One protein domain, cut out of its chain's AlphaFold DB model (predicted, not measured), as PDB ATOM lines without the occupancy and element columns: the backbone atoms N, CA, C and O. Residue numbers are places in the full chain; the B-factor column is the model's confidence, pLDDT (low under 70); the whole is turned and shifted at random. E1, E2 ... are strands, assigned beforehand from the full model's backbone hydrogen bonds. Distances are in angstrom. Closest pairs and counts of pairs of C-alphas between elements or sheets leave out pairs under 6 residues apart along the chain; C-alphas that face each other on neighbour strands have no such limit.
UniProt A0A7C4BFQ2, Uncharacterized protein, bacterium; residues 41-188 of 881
ATOM      1  N   GLU A  41      11.454   2.733 -23.919       96.12
ATOM      2  CA  GLU A  41      11.457   3.608 -25.091       96.12
ATOM      3  C   GLU A  41      10.416   3.196 -26.141       96.12
ATOM      4  O   GLU A  41       9.992   4.039 -26.936       96.12
ATOM      5  N   GLU A  42       9.992   1.928 -26.117       96.19
ATOM      6  CA  GLU A  42       8.986   1.342 -27.011       96.19
ATOM      7  C   GLU A  42       7.557   1.662 -26.552       96.19
ATOM      8  O   GLU A  42       6.632   1.676 -27.365       96.19
ATOM      9  N   LEU A  43       7.360   1.971 -25.264       97.00
ATOM     10  CA  LEU A  43       6.067   2.425 -24.757       97.00
ATOM     11  C   LEU A  43       5.684   3.772 -25.364       97.00
ATOM     12  O   LEU A  43       6.504   4.684 -25.476       97.00
ATOM     13  N   LYS A  44       4.400   3.944 -25.686       96.75
ATOM     14  CA  LYS A  44       3.884   5.219 -26.190       96.75
ATOM     15  C   LYS A  44       4.171   6.330 -25.178       96.75
ATOM     16  O   LYS A  44       3.843   6.204 -24.001       96.75
ATOM     17  N   LEU A  45       4.750   7.432 -25.646       98.00
ATOM     18  CA  LEU A  45       4.830   8.673 -24.881       98.00
ATOM     19  C   LEU A  45       3.525   9.455 -25.096       98.00
ATOM     20  O   LEU A  45       3.136   9.685 -26.244       98.00
ATOM     21  N   ALA A  46       2.814   9.808 -24.026       98.19
ATOM     22  CA  ALA A  46       1.502  10.444 -24.118       98.19
ATOM     23  C   ALA A  46       1.315  11.538 -23.062       98.19
ATOM     24  O   ALA A  46       1.716  11.363 -21.916       98.19
ATOM     25  N   ASP A  47       0.635  12.625 -23.432       98.50
ATOM     26  CA  ASP A  47       0.269  13.719 -22.514       98.50
ATOM     27  C   ASP A  47      -0.960  13.388 -21.652       98.50
ATOM     28  O   ASP A  47      -1.259  14.067 -20.670       98.50
ATOM     29  N   SER A  48      -1.716  12.362 -22.041       98.62
ATOM     30  CA  SER A  48      -2.897  11.897 -21.317       98.62
ATOM     31  C   SER A  48      -3.273  10.468 -21.687       98.62
ATOM     32  O   SER A  48      -2.894   9.962 -22.747       98.62
ATOM     33  N   VAL A  49      -4.071   9.840 -20.824       98.62
ATOM     34  CA  VAL A  49      -4.738   8.559 -21.093       98.62
ATOM     35  C   VAL A  49      -6.202   8.635 -20.682       98.62
ATOM     36  O   VAL A  49      -6.551   9.361 -19.750       98.62
ATOM     37  N   THR A  50      -7.054   7.882 -21.378       98.31
ATOM     38  CA  THR A  50      -8.503   7.847 -21.137       98.31
ATOM     39  C   THR A  50      -8.970   6.417 -20.901       98.31
ATOM     40  O   THR A  50      -8.634   5.515 -21.674       98.31
ATOM     41  N   LYS A  51      -9.790   6.220 -19.866       96.44
ATOM     42  CA  LYS A  51     -10.472   4.958 -19.560       96.44
ATOM     43  C   LYS A  51     -11.866   5.258 -19.027       96.44
ATOM     44  O   LYS A  51     -12.026   6.121 -18.179       96.44
ATOM     45  N   ASP A  52     -12.877   4.597 -19.591       94.94
ATOM     46  CA  ASP A  52     -14.280   4.671 -19.150       94.94
ATOM     47  C   ASP A  52     -14.802   6.104 -18.924       94.94
ATOM     48  O   ASP A  52     -15.473   6.397 -17.936       94.94
ATOM     49  N   SER A  53     -14.485   6.991 -19.877       96.38
ATOM     50  CA  SER A  53     -14.835   8.422 -19.878       96.38
ATOM     51  C   SER A  53     -14.138   9.286 -18.815       96.38
ATOM     52  O   SER A  53     -14.535  10.433 -18.624       96.38
ATOM     53  N   ILE A  54     -13.083   8.774 -18.180       98.31
ATOM     54  CA  ILE A  54     -12.169   9.530 -17.320       98.31
ATOM     55  C   ILE A  54     -10.845   9.702 -18.065       98.31
ATOM     56  O   ILE A  54     -10.224   8.721 -18.477       98.31
ATOM     57  N   THR A  55     -10.407  10.945 -18.242       98.69
ATOM     58  CA  THR A  55      -9.099  11.284 -18.819       98.69
ATOM     59  C   THR A  55      -8.208  11.911 -17.757       98.69
ATOM     60  O   THR A  55      -8.612  12.892 -17.136       98.69
ATOM     61  N   TRP A  56      -6.982  11.407 -17.600       98.75
ATOM     62  CA  TRP A  56      -5.941  12.020 -16.766       98.75
ATOM     63  C   TRP A  56      -4.912  12.704 -17.662       98.75
ATOM     64  O   TRP A  56      -4.376  12.071 -18.570       98.75
ATOM     65  N   PHE A  57      -4.645  13.986 -17.419       98.75
ATOM     66  CA  PHE A  57      -3.650  14.776 -18.142       98.75
ATOM     67  C   PHE A  57      -2.414  14.970 -17.273       98.75
ATOM     68  O   PHE A  57      -2.508  15.440 -16.134       98.75
ATOM     69  N   PHE A  58      -1.262  14.619 -17.827       98.69
ATOM     70  CA  PHE A  58       0.016  14.673 -17.140       98.69
ATOM     71  C   PHE A  58       0.662  16.050 -17.301       98.69
ATOM     72  O   PHE A  58       0.488  16.711 -18.322       98.69
ATOM     73  N   GLU A  59       1.422  16.489 -16.297       98.44
ATOM     74  CA  GLU A  59       2.225  17.720 -16.370       98.44
ATOM     75  C   GLU A  59       3.249  17.657 -17.513       98.44
ATOM     76  O   GLU A  59       3.514  18.651 -18.187       98.44
ATOM     77  N   LYS A  60       3.819  16.468 -17.728       97.88
ATOM     78  CA  LYS A  60       4.766  16.148 -18.797       97.88
ATOM     79  C   LYS A  60       4.352  14.828 -19.448       97.88
ATOM     80  O   LYS A  60       3.839  13.965 -18.730       97.88
ATOM     81  N   PRO A  61       4.613  14.637 -20.754       98.06
ATOM     82  CA  PRO A  61       4.354  13.367 -21.415       98.06
ATOM     83  C   PRO A  61       4.958  12.185 -20.635       98.06
ATOM     84  O   PRO A  61       6.141  12.207 -20.288       98.06
ATOM     85  N   ALA A  62       4.158  11.150 -20.374       98.06
ATOM     86  CA  ALA A  62       4.562   9.950 -19.639       98.06
ATOM     87  C   ALA A  62       4.606   8.729 -20.566       98.06
ATOM     88  O   ALA A  62       3.863   8.654 -21.549       98.06
ATOM     89  N   ARG A  63       5.483   7.762 -20.267       98.50
ATOM     90  CA  ARG A  63       5.490   6.462 -20.953       98.50
ATOM     91  C   ARG A  63       4.339   5.627 -20.416       98.50
ATOM     92  O   ARG A  63       4.269   5.393 -19.209       98.50
ATOM     93  N   VAL A  64       3.445   5.206 -21.303       98.56
ATOM     94  CA  VAL A  64       2.202   4.523 -20.935       98.56
ATOM     95  C   VAL A  64       2.079   3.161 -21.602       98.56
ATOM     96  O   VAL A  64       2.490   2.975 -22.748       98.56
ATOM     97  N   GLY A  65       1.470   2.226 -20.883       98.06
ATOM     98  CA  GLY A  65       1.107   0.905 -21.383       98.06
ATOM     99  C   GLY A  65      -0.234   0.452 -20.813       98.06
ATOM    100  O   GLY A  65      -0.862   1.158 -20.022       98.06
ATOM    101  N   GLN A  66      -0.686  -0.723 -21.242       97.50
ATOM    102  CA  GLN A  66      -1.942  -1.313 -20.786       97.50
ATOM    103  C   GLN A  66      -1.709  -2.710 -20.225       97.50
ATOM    104  O   GLN A  66      -0.865  -3.456 -20.722       97.50
ATOM    105  N   PHE A  67      -2.474  -3.043 -19.191       98.31
ATOM    106  CA  PHE A  67      -2.608  -4.401 -18.680       98.31
ATOM    107  C   PHE A  67      -3.537  -5.226 -19.579       98.31
ATOM    108  O   PHE A  67      -4.274  -4.681 -20.404       98.31
ATOM    109  N   VAL A  68      -3.556  -6.541 -19.375       97.56
ATOM    110  CA  VAL A  68      -4.347  -7.497 -20.168       97.56
ATOM    111  C   VAL A  68      -5.860  -7.235 -20.123       97.56
ATOM    112  O   VAL A  68      -6.572  -7.555 -21.070       97.56
ATOM    113  N   ASN A  69      -6.363  -6.595 -19.062       95.62
ATOM    114  CA  ASN A  69      -7.766  -6.183 -18.932       95.62
ATOM    115  C   ASN A  69      -8.069  -4.801 -19.567       95.62
ATOM    116  O   ASN A  69      -9.203  -4.317 -19.513       95.62
ATOM    117  N   GLY A  70      -7.057  -4.139 -20.136       95.69
ATOM    118  CA  GLY A  70      -7.148  -2.825 -20.774       95.69
ATOM    119  C   GLY A  70      -7.032  -1.621 -19.833       95.69
ATOM    120  O   GLY A  70      -7.184  -0.487 -20.299       95.69
ATOM    121  N   ASP A  71      -6.779  -1.816 -18.534       97.94
ATOM    122  CA  ASP A  71      -6.464  -0.708 -17.622       97.94
ATOM    123  C   ASP A  71      -5.076  -0.122 -17.921       97.94
ATOM    124  O   ASP A  71      -4.178  -0.813 -18.407       97.94
ATOM    125  N   TRP A  72      -4.891   1.168 -17.631       98.31
ATOM    126  CA  TRP A  72      -3.659   1.889 -17.954       98.31
ATOM    127  C   TRP A  72      -2.637   1.843 -16.821       98.31
ATOM    128  O   TRP A  72      -2.975   1.951 -15.635       98.31
ATOM    129  N   TYR A  73      -1.364   1.812 -17.211       98.69
ATOM    130  CA  TYR A  73      -0.258   2.182 -16.342       98.69
ATOM    131  C   TYR A  73       0.634   3.257 -16.965       98.69
ATOM    132  O   TYR A  73       0.739   3.385 -18.186       98.69
ATOM    133  N   VAL A  74       1.302   4.003 -16.093       98.62
ATOM    134  CA  VAL A  74       2.432   4.881 -16.412       98.62
ATOM    135  C   VAL A  74       3.708   4.288 -15.818       98.62
ATOM    136  O   VAL A  74       3.647   3.614 -14.787       98.62
ATOM    137  N   VAL A  75       4.860   4.543 -16.436       98.31
ATOM    138  CA  VAL A  75       6.164   4.108 -15.907       98.31
ATOM    139  C   VAL A  75       6.950   5.300 -15.369       98.31
ATOM    140  O   VAL A  75       7.227   6.251 -16.100       98.31
ATOM    141  N   GLY A  76       7.338   5.217 -14.095       96.00
ATOM    142  CA  GLY A  76       8.017   6.283 -13.363       96.00
ATOM    143  C   GLY A  76       7.061   7.320 -12.752       96.00
ATOM    144  O   GLY A  76       5.854   7.275 -13.005       96.00
ATOM    145  N   PRO A  77       7.579   8.243 -11.917       97.75
ATOM    146  CA  PRO A  77       6.763   9.265 -11.271       97.75
ATOM    147  C   PRO A  77       6.019  10.135 -12.284       97.75
ATOM    148  O   PRO A  77       6.601  10.579 -13.275       97.75
ATOM    149  N   VAL A  78       4.750  10.426 -12.006       98.25
ATOM    150  CA  VAL A  78       3.921  11.311 -12.831       98.25
ATOM    151  C   VAL A  78       3.151  12.285 -11.951       98.25
ATOM    152  O   VAL A  78       2.782  11.966 -10.824       98.25
ATOM    153  N   THR A  79       2.877  13.472 -12.482       98.75
ATOM    154  CA  THR A  79       1.970  14.437 -11.856       98.75
ATOM    155  C   THR A  79       0.775  14.642 -12.765       98.75
ATOM    156  O   THR A  79       0.935  15.012 -13.928       98.75
ATOM    157  N   ILE A  80      -0.424  14.393 -12.249       98.81
ATOM    158  CA  ILE A  80      -1.677  14.661 -12.950       98.81
ATOM    159  C   ILE A  80      -2.101  16.075 -12.581       98.81
ATOM    160  O   ILE A  80      -2.318  16.374 -11.410       98.81
ATOM    161  N   VAL A  81      -2.220  16.945 -13.578       98.56
ATOM    162  CA  VAL A  81      -2.524  18.377 -13.383       98.56
ATOM    163  C   VAL A  81      -3.952  18.729 -13.766       98.56
ATOM    164  O   VAL A  81      -4.489  19.740 -13.323       98.56
ATOM    165  N   ARG A  82      -4.593  17.883 -14.576       98.38
ATOM    166  CA  ARG A  82      -5.974  18.069 -15.014       98.38
ATOM    167  C   ARG A  82      -6.638  16.720 -15.238       98.38
ATOM    168  O   ARG A  82      -5.983  15.754 -15.624       98.38
ATOM    169  N   MET A  83      -7.950  16.671 -15.046       98.44
ATOM    170  CA  MET A  83      -8.780  15.519 -15.387       98.44
ATOM    171  C   MET A  83     -10.016  15.963 -16.173       98.44
ATOM    172  O   MET A  83     -10.424  17.123 -16.082       98.44
ATOM    173  N   ASN A  84     -10.585  15.059 -16.971       97.81
ATOM    174  CA  ASN A  84     -11.871  15.256 -17.640       97.81
ATOM    175  C   ASN A  84     -12.790  14.042 -17.396       97.81
ATOM    176  O   ASN A  84     -12.384  12.939 -17.767       97.81
ATOM    177  N   PRO A  85     -13.998  14.218 -16.824       97.56
ATOM    178  CA  PRO A  85     -14.522  15.472 -16.271       97.56
ATOM    179  C   PRO A  85     -13.662  16.003 -15.116       97.56
ATOM    180  O   PRO A  85     -12.937  15.250 -14.467       97.56
ATOM    181  N   ALA A  86     -13.713  17.316 -14.895       97.25
ATOM    182  CA  ALA A  86     -12.961  17.937 -13.814       97.25
ATOM    183  C   ALA A  86     -13.542  17.521 -12.442       97.25
ATOM    184  O   ALA A  86     -14.771  17.485 -12.288       97.25
ATOM    185  N   PRO A  87     -12.689  17.209 -11.449       96.75
ATOM    186  CA  PRO A  87     -13.124  17.018 -10.073       96.75
ATOM    187  C   PRO A  87     -13.613  18.339  -9.478       96.75
ATOM    188  O   PRO A  87     -13.025  19.396  -9.713       96.75
ATOM    189  N   VAL A  88     -14.684  18.264  -8.695       96.00
ATOM    190  CA  VAL A  88     -15.202  19.373  -7.887       96.00
ATOM    191  C   VAL A  88     -14.831  19.081  -6.440       96.00
ATOM    192  O   VAL A  88     -15.133  17.995  -5.951       96.00
ATOM    193  N   TYR A  89     -14.161  20.021  -5.773       94.06
ATOM    194  CA  TYR A  89     -13.677  19.840  -4.399       94.06
ATOM    195  C   TYR A  89     -14.399  20.691  -3.358       94.06
ATOM    196  O   TYR A  89     -14.356  20.362  -2.174       94.06
ATOM    197  N   ASP A  90     -15.009  21.790  -3.795       87.12
ATOM    198  CA  ASP A  90     -15.658  22.767  -2.930       87.12
ATOM    199  C   ASP A  90     -17.176  22.658  -3.106       87.12
ATOM    200  O   ASP A  90     -17.673  22.514  -4.225       87.12
ATOM    201  N   GLY A  91     -17.919  22.703  -1.999       86.69
ATOM    202  CA  GLY A  91     -19.351  22.401  -2.003       86.69
ATOM    203  C   GLY A  91     -19.613  20.899  -2.134       86.69
ATOM    204  O   GLY A  91     -19.121  20.111  -1.327       86.69
ATOM    205  N   GLU A  92     -20.409  20.498  -3.127       89.75
ATOM    206  CA  GLU A  92     -20.665  19.083  -3.406       89.75
ATOM    207  C   GLU A  92     -19.475  18.463  -4.149       89.75
ATOM    208  O   GLU A  92     -19.250  18.739  -5.330       89.75
ATOM    209  N   VAL A  93     -18.714  17.609  -3.460       93.06
ATOM    210  CA  VAL A  93     -17.567  16.911  -4.047       93.06
ATOM    211  C   VAL A  93     -18.058  15.940  -5.114       93.06
ATOM    212  O   VAL A  93     -18.949  15.132  -4.853       93.06
ATOM    213  N   ARG A  94     -17.476  16.009  -6.318       95.25
ATOM    214  CA  ARG A  94     -17.853  15.191  -7.487       95.25
ATOM    215  C   ARG A  94     -16.626  14.788  -8.295       95.25
ATOM    216  O   ARG A  94     -15.646  15.529  -8.347       95.25
ATOM    217  N   ASN A  95     -16.718  13.653  -8.986       96.38
ATOM    218  CA  ASN A  95     -15.639  13.054  -9.779       96.38
ATOM    219  C   ASN A  95     -14.328  12.907  -8.979       96.38
ATOM    220  O   ASN A  95     -13.232  13.117  -9.504       96.38
ATOM    221  N   GLY A  96     -14.440  12.613  -7.682       96.38
ATOM    222  CA  GLY A  96     -13.305  12.476  -6.783       96.38
ATOM    223  C   GLY A  96     -12.437  11.268  -7.128       96.38
ATOM    224  O   GLY A  96     -12.860  10.321  -7.796       96.38
ATOM    225  N   SER A  97     -11.197  11.299  -6.654       97.06
ATOM    226  CA  SER A  97     -10.249  10.191  -6.782       97.06
ATOM    227  C   SER A  97      -9.649   9.850  -5.428       97.06
ATOM    228  O   SER A  97      -9.513  10.727  -4.582       97.06
ATOM    229  N   MET A  98      -9.250   8.598  -5.233       96.81
ATOM    230  CA  MET A  98      -8.506   8.151  -4.057       96.81
ATOM    231  C   MET A  98      -7.134   7.649  -4.508       96.81
ATOM    232  O   MET A  98      -7.035   6.734  -5.332       96.81
ATOM    233  N   LEU A  99      -6.072   8.270  -3.990       97.50
ATOM    234  CA  LEU A  99      -4.693   7.850  -4.234       97.50
ATOM    235  C   LEU A  99      -4.330   6.726  -3.263       97.50
ATOM    236  O   LEU A  99      -4.415   6.900  -2.051       97.50
ATOM    237  N   SER A 100      -3.912   5.589  -3.813       95.12
ATOM    238  CA  SER A 100      -3.482   4.392  -3.090       95.12
ATOM    239  C   SER A 100      -4.455   4.029  -1.960       95.12
ATOM    240  O   SER A 100      -4.059   4.005  -0.789       95.12
ATOM    241  N   PRO A 101      -5.745   3.803  -2.292       92.44
ATOM    242  CA  PRO A 101      -6.800   3.666  -1.303       92.44
ATOM    243  C   PRO A 101      -6.489   2.537  -0.317       92.44
ATOM    244  O   PRO A 101      -5.969   1.482  -0.689       92.44
ATOM    245  N   LYS A 102      -6.814   2.770   0.956       88.62
ATOM    246  CA  LYS A 102      -6.640   1.789   2.030       88.62
ATOM    247  C   LYS A 102      -7.930   1.007   2.246       88.62
ATOM    248  O   LYS A 102      -9.013   1.598   2.267       88.62
ATOM    249  N   ALA A 103      -7.783  -0.297   2.472       88.62
ATOM    250  CA  ALA A 103      -8.885  -1.170   2.840       88.62
ATOM    251  C   ALA A 103      -9.606  -0.633   4.081       88.62
ATOM    252  O   ALA A 103      -9.024  -0.478   5.154       88.62
ATOM    253  N   ASN A 104     -10.882  -0.327   3.914       84.88
ATOM    254  CA  ASN A 104     -11.806   0.059   4.966       84.88
ATOM    255  C   ASN A 104     -13.217  -0.313   4.472       84.88
ATOM    256  O   ASN A 104     -13.367  -0.577   3.288       84.88
ATOM    257  N   LEU A 105     -14.217  -0.417   5.352       81.12
ATOM    258  CA  LEU A 105     -15.555  -0.899   4.963       81.12
ATOM    259  C   LEU A 105     -16.577   0.218   4.702       81.12
ATOM    260  O   LEU A 105     -17.710  -0.082   4.330       81.12
ATOM    261  N   HIS A 106     -16.264   1.492   4.949       81.19
ATOM    262  CA  HIS A 106     -17.317   2.515   5.043       81.19
ATOM    263  C   HIS A 106     -16.978   3.880   4.462       81.19
ATOM    264  O   HIS A 106     -17.897   4.652   4.223       81.19
ATOM    265  N   LEU A 107     -15.706   4.218   4.310       88.12
ATOM    266  CA  LEU A 107     -15.251   5.561   3.997       88.12
ATOM    267  C   LEU A 107     -14.701   5.634   2.579       88.12
ATOM    268  O   LEU A 107     -13.813   4.877   2.180       88.12
ATOM    269  N   THR A 108     -15.194   6.630   1.859       90.81
ATOM    270  CA  THR A 108     -14.828   6.932   0.479       90.81
ATOM    271  C   THR A 108     -14.604   8.437   0.295       90.81
ATOM    272  O   THR A 108     -15.167   9.254   1.024       90.81
ATOM    273  N   GLY A 109     -13.768   8.798  -0.682       92.81
ATOM    274  CA  GLY A 109     -13.484  10.174  -1.099       92.81
ATOM    275  C   GLY A 109     -13.992  10.520  -2.507       92.81
ATOM    276  O   GLY A 109     -13.458  11.438  -3.128       92.81
ATOM    277  N   TYR A 110     -14.957   9.774  -3.058       93.94
ATOM    278  CA  TYR A 110     -15.351   9.910  -4.471       93.94
ATOM    279  C   TYR A 110     -16.408  10.986  -4.746       93.94
ATOM    280  O   TYR A 110     -16.289  11.735  -5.714       93.94
ATOM    281  N   ASP A 111     -17.458  11.055  -3.932       93.56
ATOM    282  CA  ASP A 111     -18.577  11.980  -4.134       93.56
ATOM    283  C   ASP A 111     -19.247  12.244  -2.781       93.56
ATOM    284  O   ASP A 111     -19.474  11.299  -2.028       93.56
ATOM    285  N   SER A 112     -19.544  13.500  -2.437       92.19
ATOM    286  CA  SER A 112     -20.117  13.832  -1.122       92.19
ATOM    287  C   SER A 112     -21.632  13.650  -1.052       92.19
ATOM    288  O   SER A 112     -22.212  13.781   0.024       92.19
ATOM    289  N   ARG A 113     -22.290  13.354  -2.180       90.12
ATOM    290  CA  ARG A 113     -23.755  13.256  -2.294       90.12
ATOM    291  C   ARG A 113     -24.287  11.853  -1.985       90.12
ATOM    292  O   ARG A 113     -25.391  11.507  -2.393       90.12
ATOM    293  N   LEU A 114     -23.500  11.026  -1.295       86.19
ATOM    294  CA  LEU A 114     -23.912   9.682  -0.882       86.19
ATOM    295  C   LEU A 114     -25.146   9.764   0.021       86.19
ATOM    296  O   LEU A 114     -25.234  10.635   0.889       86.19
ATOM    297  N   THR A 115     -26.044   8.785  -0.106       76.50
ATOM    298  CA  THR A 115     -27.269   8.666   0.706       76.50
ATOM    299  C   THR A 115     -26.999   8.757   2.212       76.50
ATOM    300  O   THR A 115     -27.803   9.299   2.971       76.50
ATOM    301  N   HIS A 116     -25.839   8.274   2.661       78.31
ATOM    302  CA  HIS A 116     -25.387   8.403   4.039       78.31
ATOM    303  C   HIS A 116     -24.105   9.234   4.113       78.31
ATOM    304  O   HIS A 116     -23.004   8.699   4.024       78.31
ATOM    305  N   ALA A 117     -24.248  10.537   4.372       76.94
ATOM    306  CA  ALA A 117     -23.133  11.490   4.433       76.94
ATOM    307  C   ALA A 117     -21.975  11.064   5.362       76.94
ATOM    308  O   ALA A 117     -20.826  11.398   5.103       76.94
ATOM    309  N   ARG A 118     -22.246  10.259   6.404       82.88
ATOM    310  CA  ARG A 118     -21.221   9.690   7.308       82.88
ATOM    311  C   ARG A 118     -20.209   8.751   6.625       82.88
ATOM    312  O   ARG A 118     -19.231   8.368   7.258       82.88
ATOM    313  N   TRP A 119     -20.487   8.309   5.400       86.50
ATOM    314  CA  TRP A 119     -19.637   7.412   4.608       86.50
ATOM    315  C   TRP A 119     -18.714   8.166   3.645       86.50
ATOM    316  O   TRP A 119     -17.795   7.581   3.079       86.50
ATOM    317  N   PHE A 120     -18.895   9.480   3.508       90.69
ATOM    318  CA  PHE A 120     -17.962  10.331   2.786       90.69
ATOM    319  C   PHE A 120     -16.927  10.928   3.747       90.69
ATOM    320  O   PHE A 120     -17.278  11.455   4.803       90.69
ATOM    321  N   ASN A 121     -15.651  10.875   3.365       91.25
ATOM    322  CA  ASN A 121     -14.572  11.570   4.057       91.25
ATOM    323  C   ASN A 121     -13.738  12.379   3.043       91.25
ATOM    324  O   ASN A 121     -13.025  11.772   2.239       91.25
ATOM    325  N   PRO A 122     -13.775  13.726   3.090       91.50
ATOM    326  CA  PRO A 122     -13.051  14.569   2.139       91.50
ATOM    327  C   PRO A 122     -11.527  14.412   2.218       91.50
ATOM    328  O   PRO A 122     -10.853  14.635   1.217       91.50
ATOM    329  N   GLU A 123     -10.977  13.970   3.354       92.56
ATOM    330  CA  GLU A 123      -9.533  13.718   3.511       92.56
ATOM    331  C   GLU A 123      -9.041  12.534   2.664       92.56
ATOM    332  O   GLU A 123      -7.844  12.370   2.436       92.56
ATOM    333  N   LEU A 124      -9.960  11.688   2.188       93.75
ATOM    334  CA  LEU A 124      -9.642  10.602   1.265       93.75
ATOM    335  C   LEU A 124      -9.606  11.069  -0.197       93.75
ATOM    336  O   LEU A 124      -9.076  10.351  -1.048       93.75
ATOM    337  N   THR A 125     -10.163  12.243  -0.505       95.62
ATOM    338  CA  THR A 125     -10.204  12.791  -1.862       95.62
ATOM    339  C   THR A 125      -8.837  13.357  -2.246       95.62
ATOM    340  O   THR A 125      -8.409  14.400  -1.754       95.62
ATOM    341  N   ALA A 126      -8.158  12.705  -3.187       96.94
ATOM    342  CA  ALA A 126      -6.943  13.222  -3.799       96.94
ATOM    343  C   ALA A 126      -7.251  14.512  -4.580       96.94
ATOM    344  O   ALA A 126      -8.118  14.522  -5.457       96.94
ATOM    345  N   ARG A 127      -6.530  15.596  -4.265       96.94
ATOM    346  CA  ARG A 127      -6.679  16.908  -4.911       96.94
ATOM    347  C   ARG A 127      -5.590  17.138  -5.960       96.94
ATOM    348  O   ARG A 127      -4.437  16.778  -5.752       96.94
ATOM    349  N   LEU A 128      -5.963  17.749  -7.085       97.50
ATOM    350  CA  LEU A 128      -5.031  18.163  -8.138       97.50
ATOM    351  C   LEU A 128      -4.119  19.312  -7.649       97.50
ATOM    352  O   LEU A 128      -4.616  20.203  -6.956       97.50
ATOM    353  N   PRO A 129      -2.835  19.345  -8.059       98.25
ATOM    354  CA  PRO A 129      -2.150  18.316  -8.845       98.25
ATOM    355  C   PRO A 129      -1.863  17.046  -8.019       98.25
ATOM    356  O   PRO A 129      -1.369  17.124  -6.898       98.25
ATOM    357  N   ILE A 130      -2.149  15.870  -8.586       98.56
ATOM    358  CA  ILE A 130      -1.960  14.576  -7.910       98.56
ATOM    359  C   ILE A 130      -0.606  14.009  -8.325       98.56
ATOM    360  O   ILE A 130      -0.406  13.647  -9.486       98.56
ATOM    361  N   GLN A 131       0.316  13.916  -7.373       98.44
ATOM    362  CA  GLN A 131       1.610  13.272  -7.571       98.44
ATOM    363  C   GLN A 131       1.475  11.767  -7.341       98.44
ATOM    364  O   GLN A 131       1.003  11.337  -6.290       98.44
ATOM    365  N   MET A 132       1.910  10.976  -8.315       98.31
ATOM    366  CA  MET A 132       1.989   9.523  -8.219       98.31
ATOM    367  C   MET A 132       3.441   9.086  -8.353       98.31
ATOM    368  O   MET A 132       4.169   9.556  -9.233       98.31
ATOM    369  N   LYS A 133       3.852   8.144  -7.510       97.62
ATOM    370  CA  LYS A 133       5.152   7.467  -7.595       97.62
ATOM    371  C   LYS A 133       4.960   5.973  -7.871       97.62
ATOM    372  O   LYS A 133       3.883   5.444  -7.595       97.62
ATOM    373  N   PRO A 134       5.994   5.272  -8.378       97.44
ATOM    374  CA  PRO A 134       5.954   3.821  -8.493       97.44
ATOM    375  C   PRO A 134       5.489   3.176  -7.185       97.44
ATOM    376  O   PRO A 134       5.970   3.548  -6.112       97.44
ATOM    377  N   GLY A 135       4.538   2.250  -7.272       96.31
ATOM    378  CA  GLY A 135       3.828   1.719  -6.107       96.31
ATOM    379  C   GLY A 135       2.412   2.273  -5.940       96.31
ATOM    380  O   GLY A 135       1.597   1.630  -5.281       96.31
ATOM    381  N   ASP A 136       2.090   3.427  -6.534       98.06
ATOM    382  CA  ASP A 136       0.779   4.062  -6.389       98.06
ATOM    383  C   ASP A 136      -0.261   3.568  -7.397       98.06
ATOM    384  O   ASP A 136       0.033   3.164  -8.526       98.06
ATOM    385  N   SER A 137      -1.523   3.672  -6.986       97.62
ATOM    386  CA  SER A 137      -2.695   3.463  -7.836       97.62
ATOM    387  C   SER A 137      -3.708   4.571  -7.581       97.62
ATOM    388  O   SER A 137      -4.070   4.809  -6.433       97.62
ATOM    389  N   LEU A 138      -4.197   5.232  -8.621       98.31
ATOM    390  CA  LEU A 138      -5.229   6.254  -8.511       98.31
ATOM    391  C   LEU A 138      -6.557   5.676  -8.992       98.31
ATOM    392  O   LEU A 138      -6.718   5.418 -10.184       98.31
ATOM    393  N   MET A 139      -7.494   5.469  -8.068       97.50
ATOM    394  CA  MET A 139      -8.863   5.077  -8.400       97.50
ATOM    395  C   MET A 139      -9.709   6.340  -8.527       97.50
ATOM    396  O   MET A 139      -9.864   7.085  -7.562       97.50
ATOM    397  N   SER A 140     -10.227   6.600  -9.722       97.94
ATOM    398  CA  SER A 140     -11.009   7.796 -10.041       97.94
ATOM    399  C   SER A 140     -12.457   7.427 -10.322       97.94
ATOM    400  O   SER A 140     -12.724   6.460 -11.041       97.94
ATOM    401  N   ALA A 141     -13.386   8.209  -9.777       96.44
ATOM    402  CA  ALA A 141     -14.815   8.044  -9.992       96.44
ATOM    403  C   ALA A 141     -15.332   9.002 -11.070       96.44
ATOM    404  O   ALA A 141     -14.930  10.161 -11.151       96.44
ATOM    405  N   LEU A 142     -16.282   8.520 -11.864       96.56
ATOM    406  CA  LEU A 142     -17.134   9.336 -12.718       96.56
ATOM    407  C   LEU A 142     -18.482   9.489 -12.024       96.56
ATOM    408  O   LEU A 142     -19.193   8.497 -11.855       96.56
ATOM    409  N   SER A 143     -18.856  10.708 -11.653       95.06
ATOM    410  CA  SER A 143     -20.155  10.987 -11.042       95.06
ATOM    411  C   SER A 143     -21.273  11.060 -12.090       95.06
ATOM    412  O   SER A 143     -21.047  11.384 -13.258       95.06
ATOM    413  N   LYS A 144     -22.513  10.818 -11.660       92.50
ATOM    414  CA  LYS A 144     -23.744  11.092 -12.415       92.50
ATOM    415  C   LYS A 144     -24.674  12.018 -11.636       92.50
ATOM    416  O   LYS A 144     -24.445  12.312 -10.460       92.50
ATOM    417  N   GLU A 145     -25.701  12.497 -12.326       89.75
ATOM    418  CA  GLU A 145     -26.864  13.089 -11.672       89.75
ATOM    419  C   GLU A 145     -27.708  11.978 -11.045       89.75
ATOM    420  O   GLU A 145     -27.884  10.914 -11.647       89.75
ATOM    421  N   VAL A 146     -28.208  12.218  -9.835       81.88
ATOM    422  CA  VAL A 146     -28.970  11.235  -9.060       81.88
ATOM    423  C   VAL A 146     -30.204  11.846  -8.430       81.88
ATOM    424  O   VAL A 146     -30.237  13.031  -8.107       81.88
ATOM    425  N   LYS A 147     -31.223  11.007  -8.244       74.56
ATOM    426  CA  LYS A 147     -32.332  11.299  -7.338       74.56
ATOM    427  C   LYS A 147     -31.898  10.967  -5.911       74.56
ATOM    428  O   LYS A 147     -31.002  10.150  -5.703       74.56
ATOM    429  N   THR A 148     -32.551  11.578  -4.929       67.56
ATOM    430  CA  THR A 148     -32.322  11.284  -3.509       67.56
ATOM    431  C   THR A 148     -32.403   9.778  -3.247       67.56
ATOM    432  O   THR A 148     -33.438   9.173  -3.521       67.56
ATOM    433  N   GLY A 149     -31.334   9.187  -2.706       65.69
ATOM    434  CA  GLY A 149     -31.270   7.767  -2.337       65.69
ATOM    435  C   GLY A 149     -30.402   6.882  -3.239       65.69
ATOM    436  O   GLY A 149     -30.003   5.811  -2.789       65.69
ATOM    437  N   ASP A 150     -30.051   7.325  -4.451       79.69
ATOM    438  CA  ASP A 150     -29.195   6.562  -5.373       79.69
ATOM    439  C   ASP A 150     -27.700   6.877  -5.188       79.69
ATOM    440  O   ASP A 150     -27.320   8.003  -4.863       79.69
ATOM    441  N   SER A 151     -26.830   5.905  -5.489       88.00
ATOM    442  CA  SER A 151     -25.379   6.145  -5.545       88.00
ATOM    443  C   SER A 151     -25.033   7.167  -6.644       88.00
ATOM    444  O   SER A 151     -25.372   6.941  -7.818       88.00
ATOM    445  N   PRO A 152     -24.305   8.254  -6.315       91.38
ATOM    446  CA  PRO A 152     -23.904   9.285  -7.269       91.38
ATOM    447  C   PRO A 152     -22.795   8.842  -8.229       91.38
ATOM    448  O   PRO A 152     -22.416   9.612  -9.114       91.38
ATOM    449  N   VAL A 153     -22.278   7.616  -8.099       92.69
ATOM    450  CA  VAL A 153     -21.172   7.112  -8.917       92.69
ATOM    451  C   VAL A 153     -21.684   6.330 -10.130       92.69
ATOM    452  O   VAL A 153     -22.447   5.370 -10.032       92.69
ATOM    453  N   LYS A 154     -21.222   6.723 -11.319       93.94
ATOM    454  CA  LYS A 154     -21.502   6.055 -12.596       93.94
ATOM    455  C   LYS A 154     -20.478   4.977 -12.921       93.94
ATOM    456  O   LYS A 154     -20.847   3.898 -13.384       93.94
ATOM    457  N   SER A 155     -19.194   5.283 -12.739       95.00
ATOM    458  CA  SER A 155     -18.100   4.381 -13.098       95.00
ATOM    459  C   SER A 155     -16.836   4.649 -12.296       95.00
ATOM    460  O   SER A 155     -16.679   5.723 -11.724       95.00
ATOM    461  N   PHE A 156     -15.926   3.679 -12.326       96.69
ATOM    462  CA  PHE A 156     -14.578   3.789 -11.789       96.69
ATOM    463  C   PHE A 156     -13.554   3.452 -12.865       96.69
ATOM    464  O   PHE A 156     -13.829   2.662 -13.774       96.69
ATOM    465  N   SER A 157     -12.362   4.020 -12.741       97.81
ATOM    466  CA  SER A 157     -11.180   3.603 -13.493       97.81
ATOM    467  C   SER A 157      -9.938   3.739 -12.630       97.81
ATOM    468  O   SER A 157      -9.868   4.617 -11.770       97.81
ATOM    469  N   VAL A 158      -8.961   2.865 -12.862       98.25
ATOM    470  CA  VAL A 158      -7.697   2.862 -12.124       98.25
ATOM    471  C   VAL A 158      -6.560   3.212 -13.072       98.25
ATOM    472  O   VAL A 158      -6.423   2.608 -14.136       98.25
ATOM    473  N   LEU A 159      -5.732   4.168 -12.658       98.62
ATOM    474  CA  LEU A 159      -4.423   4.429 -13.243       98.62
ATOM    475  C   LEU A 159      -3.350   3.903 -12.289       98.62
ATOM    476  O   LEU A 159      -3.356   4.246 -11.109       98.62
ATOM    477  N   THR A 160      -2.427   3.077 -12.779       98.62
ATOM    478  CA  THR A 160      -1.351   2.498 -11.949       98.62
ATOM    479  C   THR A 160      -0.004   3.120 -12.300       98.62
ATOM    480  O   THR A 160       0.309   3.282 -13.476       98.62
ATOM    481  N   CYS A 161       0.817   3.465 -11.308       98.50
ATOM    482  CA  CYS A 161       2.179   3.948 -11.531       98.50
ATOM    483  C   CYS A 161       3.177   2.830 -11.218       98.50
ATOM    484  O   CYS A 161       3.304   2.419 -10.066       98.50
ATOM    485  N   LEU A 162       3.859   2.317 -12.243       98.50
ATOM    486  CA  LEU A 162       4.824   1.222 -12.138       98.50
ATOM    487  C   LEU A 162       6.265   1.737 -12.171       98.50
ATOM    488  O   LEU A 162       6.559   2.815 -12.693       98.50
ATOM    489  N   LYS A 163       7.187   0.933 -11.637       97.62
ATOM    490  CA  LYS A 163       8.630   1.210 -11.708       97.62
ATOM    491  C   LYS A 163       9.205   0.928 -13.098       97.62
ATOM    492  O   LYS A 163      10.099   1.643 -13.537       97.62
ATOM    493  N   GLU A 164       8.691  -0.093 -13.774       97.75
ATOM    494  CA  GLU A 164       9.178  -0.580 -15.067       97.75
ATOM    495  C   GLU A 164       8.016  -1.088 -15.942       97.75
ATOM    496  O   GLU A 164       6.934  -1.361 -15.409       97.75
ATOM    497  N   PRO A 165       8.196  -1.180 -17.274       98.25
ATOM    498  CA  PRO A 165       7.198  -1.761 -18.168       98.25
ATOM    499  C   PRO A 165       6.884  -3.221 -17.826       98.25
ATOM    500  O   PRO A 165       7.754  -3.976 -17.396       98.25
ATOM    501  N   VAL A 166       5.649  -3.639 -18.103       98.38
ATOM    502  CA  VAL A 166       5.188  -5.030 -17.963       98.38
ATOM    503  C   VAL A 166       4.705  -5.566 -19.314       98.38
ATOM    504  O   VAL A 166       4.292  -4.770 -20.168       98.38
ATOM    505  N   PRO A 167       4.764  -6.888 -19.556       97.94
ATOM    506  CA  PRO A 167       4.299  -7.458 -20.817       97.94
ATOM    507  C   PRO A 167       2.781  -7.289 -20.994       97.94
ATOM    508  O   PRO A 167       2.041  -7.140 -20.024       97.94
ATOM    509  N   ALA A 168       2.307  -7.352 -22.241       96.25
ATOM    510  CA  ALA A 168       0.906  -7.083 -22.601       96.25
ATOM    511  C   ALA A 168      -0.125  -8.055 -21.987       96.25
ATOM    512  O   ALA A 168      -1.323  -7.782 -22.007       96.25
ATOM    513  N   ASP A 169       0.326  -9.188 -21.450       98.00
ATOM    514  CA  ASP A 169      -0.509 -10.179 -20.773       98.00
ATOM    515  C   ASP A 169      -0.485 -10.034 -19.235       98.00
ATOM    516  O   ASP A 169      -1.016 -10.891 -18.528       98.00
ATOM    517  N   ALA A 170       0.149  -8.985 -18.702       98.62
ATOM    518  CA  ALA A 170       0.204  -8.726 -17.271       98.62
ATOM    519  C   ALA A 170      -1.147  -8.239 -16.733       98.62
ATOM    520  O   ALA A 170      -1.770  -7.345 -17.306       98.62
ATOM    521  N   PHE A 171      -1.574  -8.787 -15.598       98.69
ATOM    522  CA  PHE A 171      -2.700  -8.267 -14.822       98.69
ATOM    523  C   PHE A 171      -2.320  -6.977 -14.101       98.69
ATOM    524  O   PHE A 171      -1.170  -6.787 -13.696       98.69
ATOM    525  N   ARG A 172      -3.312  -6.109 -13.888       98.38
ATOM    526  CA  ARG A 172      -3.151  -4.930 -13.040       98.38
ATOM    527  C   ARG A 172      -2.982  -5.393 -11.583       98.38
ATOM    528  O   ARG A 172      -3.777  -6.221 -11.129       98.38
ATOM    529  N   PRO A 173      -2.028  -4.845 -10.809       98.19
ATOM    530  CA  PRO A 173      -2.013  -5.054  -9.366       98.19
ATOM    531  C   PRO A 173      -3.314  -4.580  -8.719       98.19
ATOM    532  O   PRO A 173      -3.918  -3.604  -9.174       98.19
ATOM    533  N   GLY A 174      -3.744  -5.231  -7.639       97.38
ATOM    534  CA  GLY A 174      -4.950  -4.804  -6.932       97.38
ATOM    535  C   GLY A 174      -4.838  -3.344  -6.477       97.38
ATOM    536  O   GLY A 174      -3.772  -2.903  -6.054       97.38
ATOM    537  N   TYR A 175      -5.919  -2.565  -6.541       96.06
ATOM    538  CA  TYR A 175      -5.849  -1.120  -6.252       96.06
ATOM    539  C   TYR A 175      -5.578  -0.778  -4.774       96.06
ATOM    540  O   TYR A 175      -5.391   0.393  -4.448       96.06
ATOM    541  N   CYS A 176      -5.534  -1.768  -3.877       95.25
ATOM    542  CA  CYS A 176      -5.039  -1.637  -2.502       95.25
ATOM    543  C   CYS A 176      -3.618  -2.209  -2.309       95.25
ATOM    544  O   CYS A 176      -3.009  -1.961  -1.269       95.25
ATOM    545  N   ASP A 177      -3.062  -2.912  -3.301       94.81
ATOM    546  CA  ASP A 177      -1.763  -3.583  -3.210       94.81
ATOM    547  C   ASP A 177      -0.615  -2.574  -3.335       94.81
ATOM    548  O   ASP A 177      -0.416  -1.942  -4.373       94.81
ATOM    549  N   ARG A 178       0.166  -2.438  -2.260       91.00
ATOM    550  CA  ARG A 178       1.346  -1.563  -2.225       91.00
ATOM    551  C   ARG A 178       2.626  -2.242  -2.704       91.00
ATOM    552  O   ARG A 178       3.593  -1.541  -2.979       91.00
ATOM    553  N   GLN A 179       2.638  -3.569  -2.809       92.25
ATOM    554  CA  GLN A 179       3.762  -4.328  -3.363       92.25
ATOM    555  C   GLN A 179       3.701  -4.414  -4.893       92.25
ATOM    556  O   GLN A 179       4.693  -4.774  -5.518       92.25
ATOM    557  N   GLN A 180       2.559  -4.053  -5.491       92.94
ATOM    558  CA  GLN A 180       2.304  -4.115  -6.931       92.94
ATOM    559  C   GLN A 180       2.592  -5.496  -7.530       92.94
ATOM    560  O   GLN A 180       3.332  -5.635  -8.502       92.94
ATOM    561  N   THR A 181       1.990  -6.529  -6.948       96.62
ATOM    562  CA  THR A 181       2.140  -7.914  -7.398       96.62
ATOM    563  C   THR A 181       1.627  -8.063  -8.832       96.62
ATOM    564  O   THR A 181       0.457  -7.794  -9.110       96.62
ATOM    565  N   ILE A 182       2.498  -8.512  -9.741       97.94
ATOM    566  CA  ILE A 182       2.167  -8.742 -11.151       97.94
ATOM    567  C   ILE A 182       1.962 -10.232 -11.406       97.94
ATOM    568  O   ILE A 182       2.861 -11.045 -11.195       97.94
ATOM    569  N   TYR A 183       0.790 -10.568 -11.939       98.62
ATOM    570  CA  TYR A 183       0.486 -11.884 -12.494       98.62
ATOM    571  C   TYR A 183       0.462 -11.824 -14.020       98.62
ATOM    572  O   TYR A 183       0.211 -10.766 -14.592       98.62
ATOM    573  N   LEU A 184       0.670 -12.963 -14.684       98.56
ATOM    574  CA  LEU A 184       0.716 -13.052 -16.147       98.56
ATOM    575  C   LEU A 184      -0.352 -14.014 -16.671       98.56
ATOM    576  O   LEU A 184      -0.418 -15.167 -16.234       98.56
ATOM    577  N   ALA A 185      -1.145 -13.579 -17.649       98.31
ATOM    578  CA  ALA A 185      -2.210 -14.389 -18.235       98.31
ATOM    579  C   ALA A 185      -1.690 -15.641 -18.961       98.31
ATOM    580  O   ALA A 185      -2.388 -16.657 -19.018       98.31
ATOM    581  N   ARG A 186      -0.439 -15.634 -19.444       97.81
ATOM    582  CA  ARG A 186       0.210 -16.835 -20.001       97.81
ATOM    583  C   ARG A 186       0.325 -18.009 -19.025       97.81
ATOM    584  O   ARG A 186       0.528 -19.137 -19.462       97.81
ATOM    585  N   ASN A 187       0.213 -17.745 -17.720       98.00
ATOM    586  CA  ASN A 187       0.337 -18.739 -16.656       98.00
ATOM    587  C   ASN A 187      -1.007 -19.206 -16.080       98.00
ATOM    588  O   ASN A 187      -0.990 -20.009 -15.148       98.00
ATOM    589  N   LEU A 188      -2.152 -18.729 -16.592       98.38
ATOM    590  CA  LEU A 188      -3.438 -19.176 -16.059       98.38
ATOM    591  C   LEU A 188      -3.643 -20.670 -16.294       98.38
ATOM    592  O   LEU A 188      -3.475 -21.157 -17.415       98.38
TER     593      LEU A 188
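This is residues 41 to 188 of the 881 residues of an uncharacterized protein of bacterium (UniProt A0A7C4BFQ2). Little here is regular structure: a strongly twisted, branched sheet of eight strands folds back on itself without closing, with long loops running out. The printed part has 148 residues, 55 in named strands, and no named helix: all strand, pairing mixed. It is compact, radius of gyration of the C-alphas 15.5 A, spans 47 by 34 by 23 A.

Start at E1, residues 44 to 51, whose N 46 is 2.9 A from O 62 of E2, 54 to 66; E3, 72 to 75, completes this antiparallel meander. E4, 78 to 84, pairs with E2 and with E6, 130 to 132. E8, 153 to 162, is parallel to E3, N 74 being 2.9 A from O 160, and forms a hairpin with E7, 137 to 143, neighbour of E5, 97 to 99.

Find C-alpha 44 at (3.884, 5.219, -26.190); E8, 26.8 A long, ends at C-alpha 162, (4.824, 1.222, -12.138).

The printed part has no cut. Links E4 to E5 and E5 to E6 are long; residues 148 to 149 have pLDDT under 70.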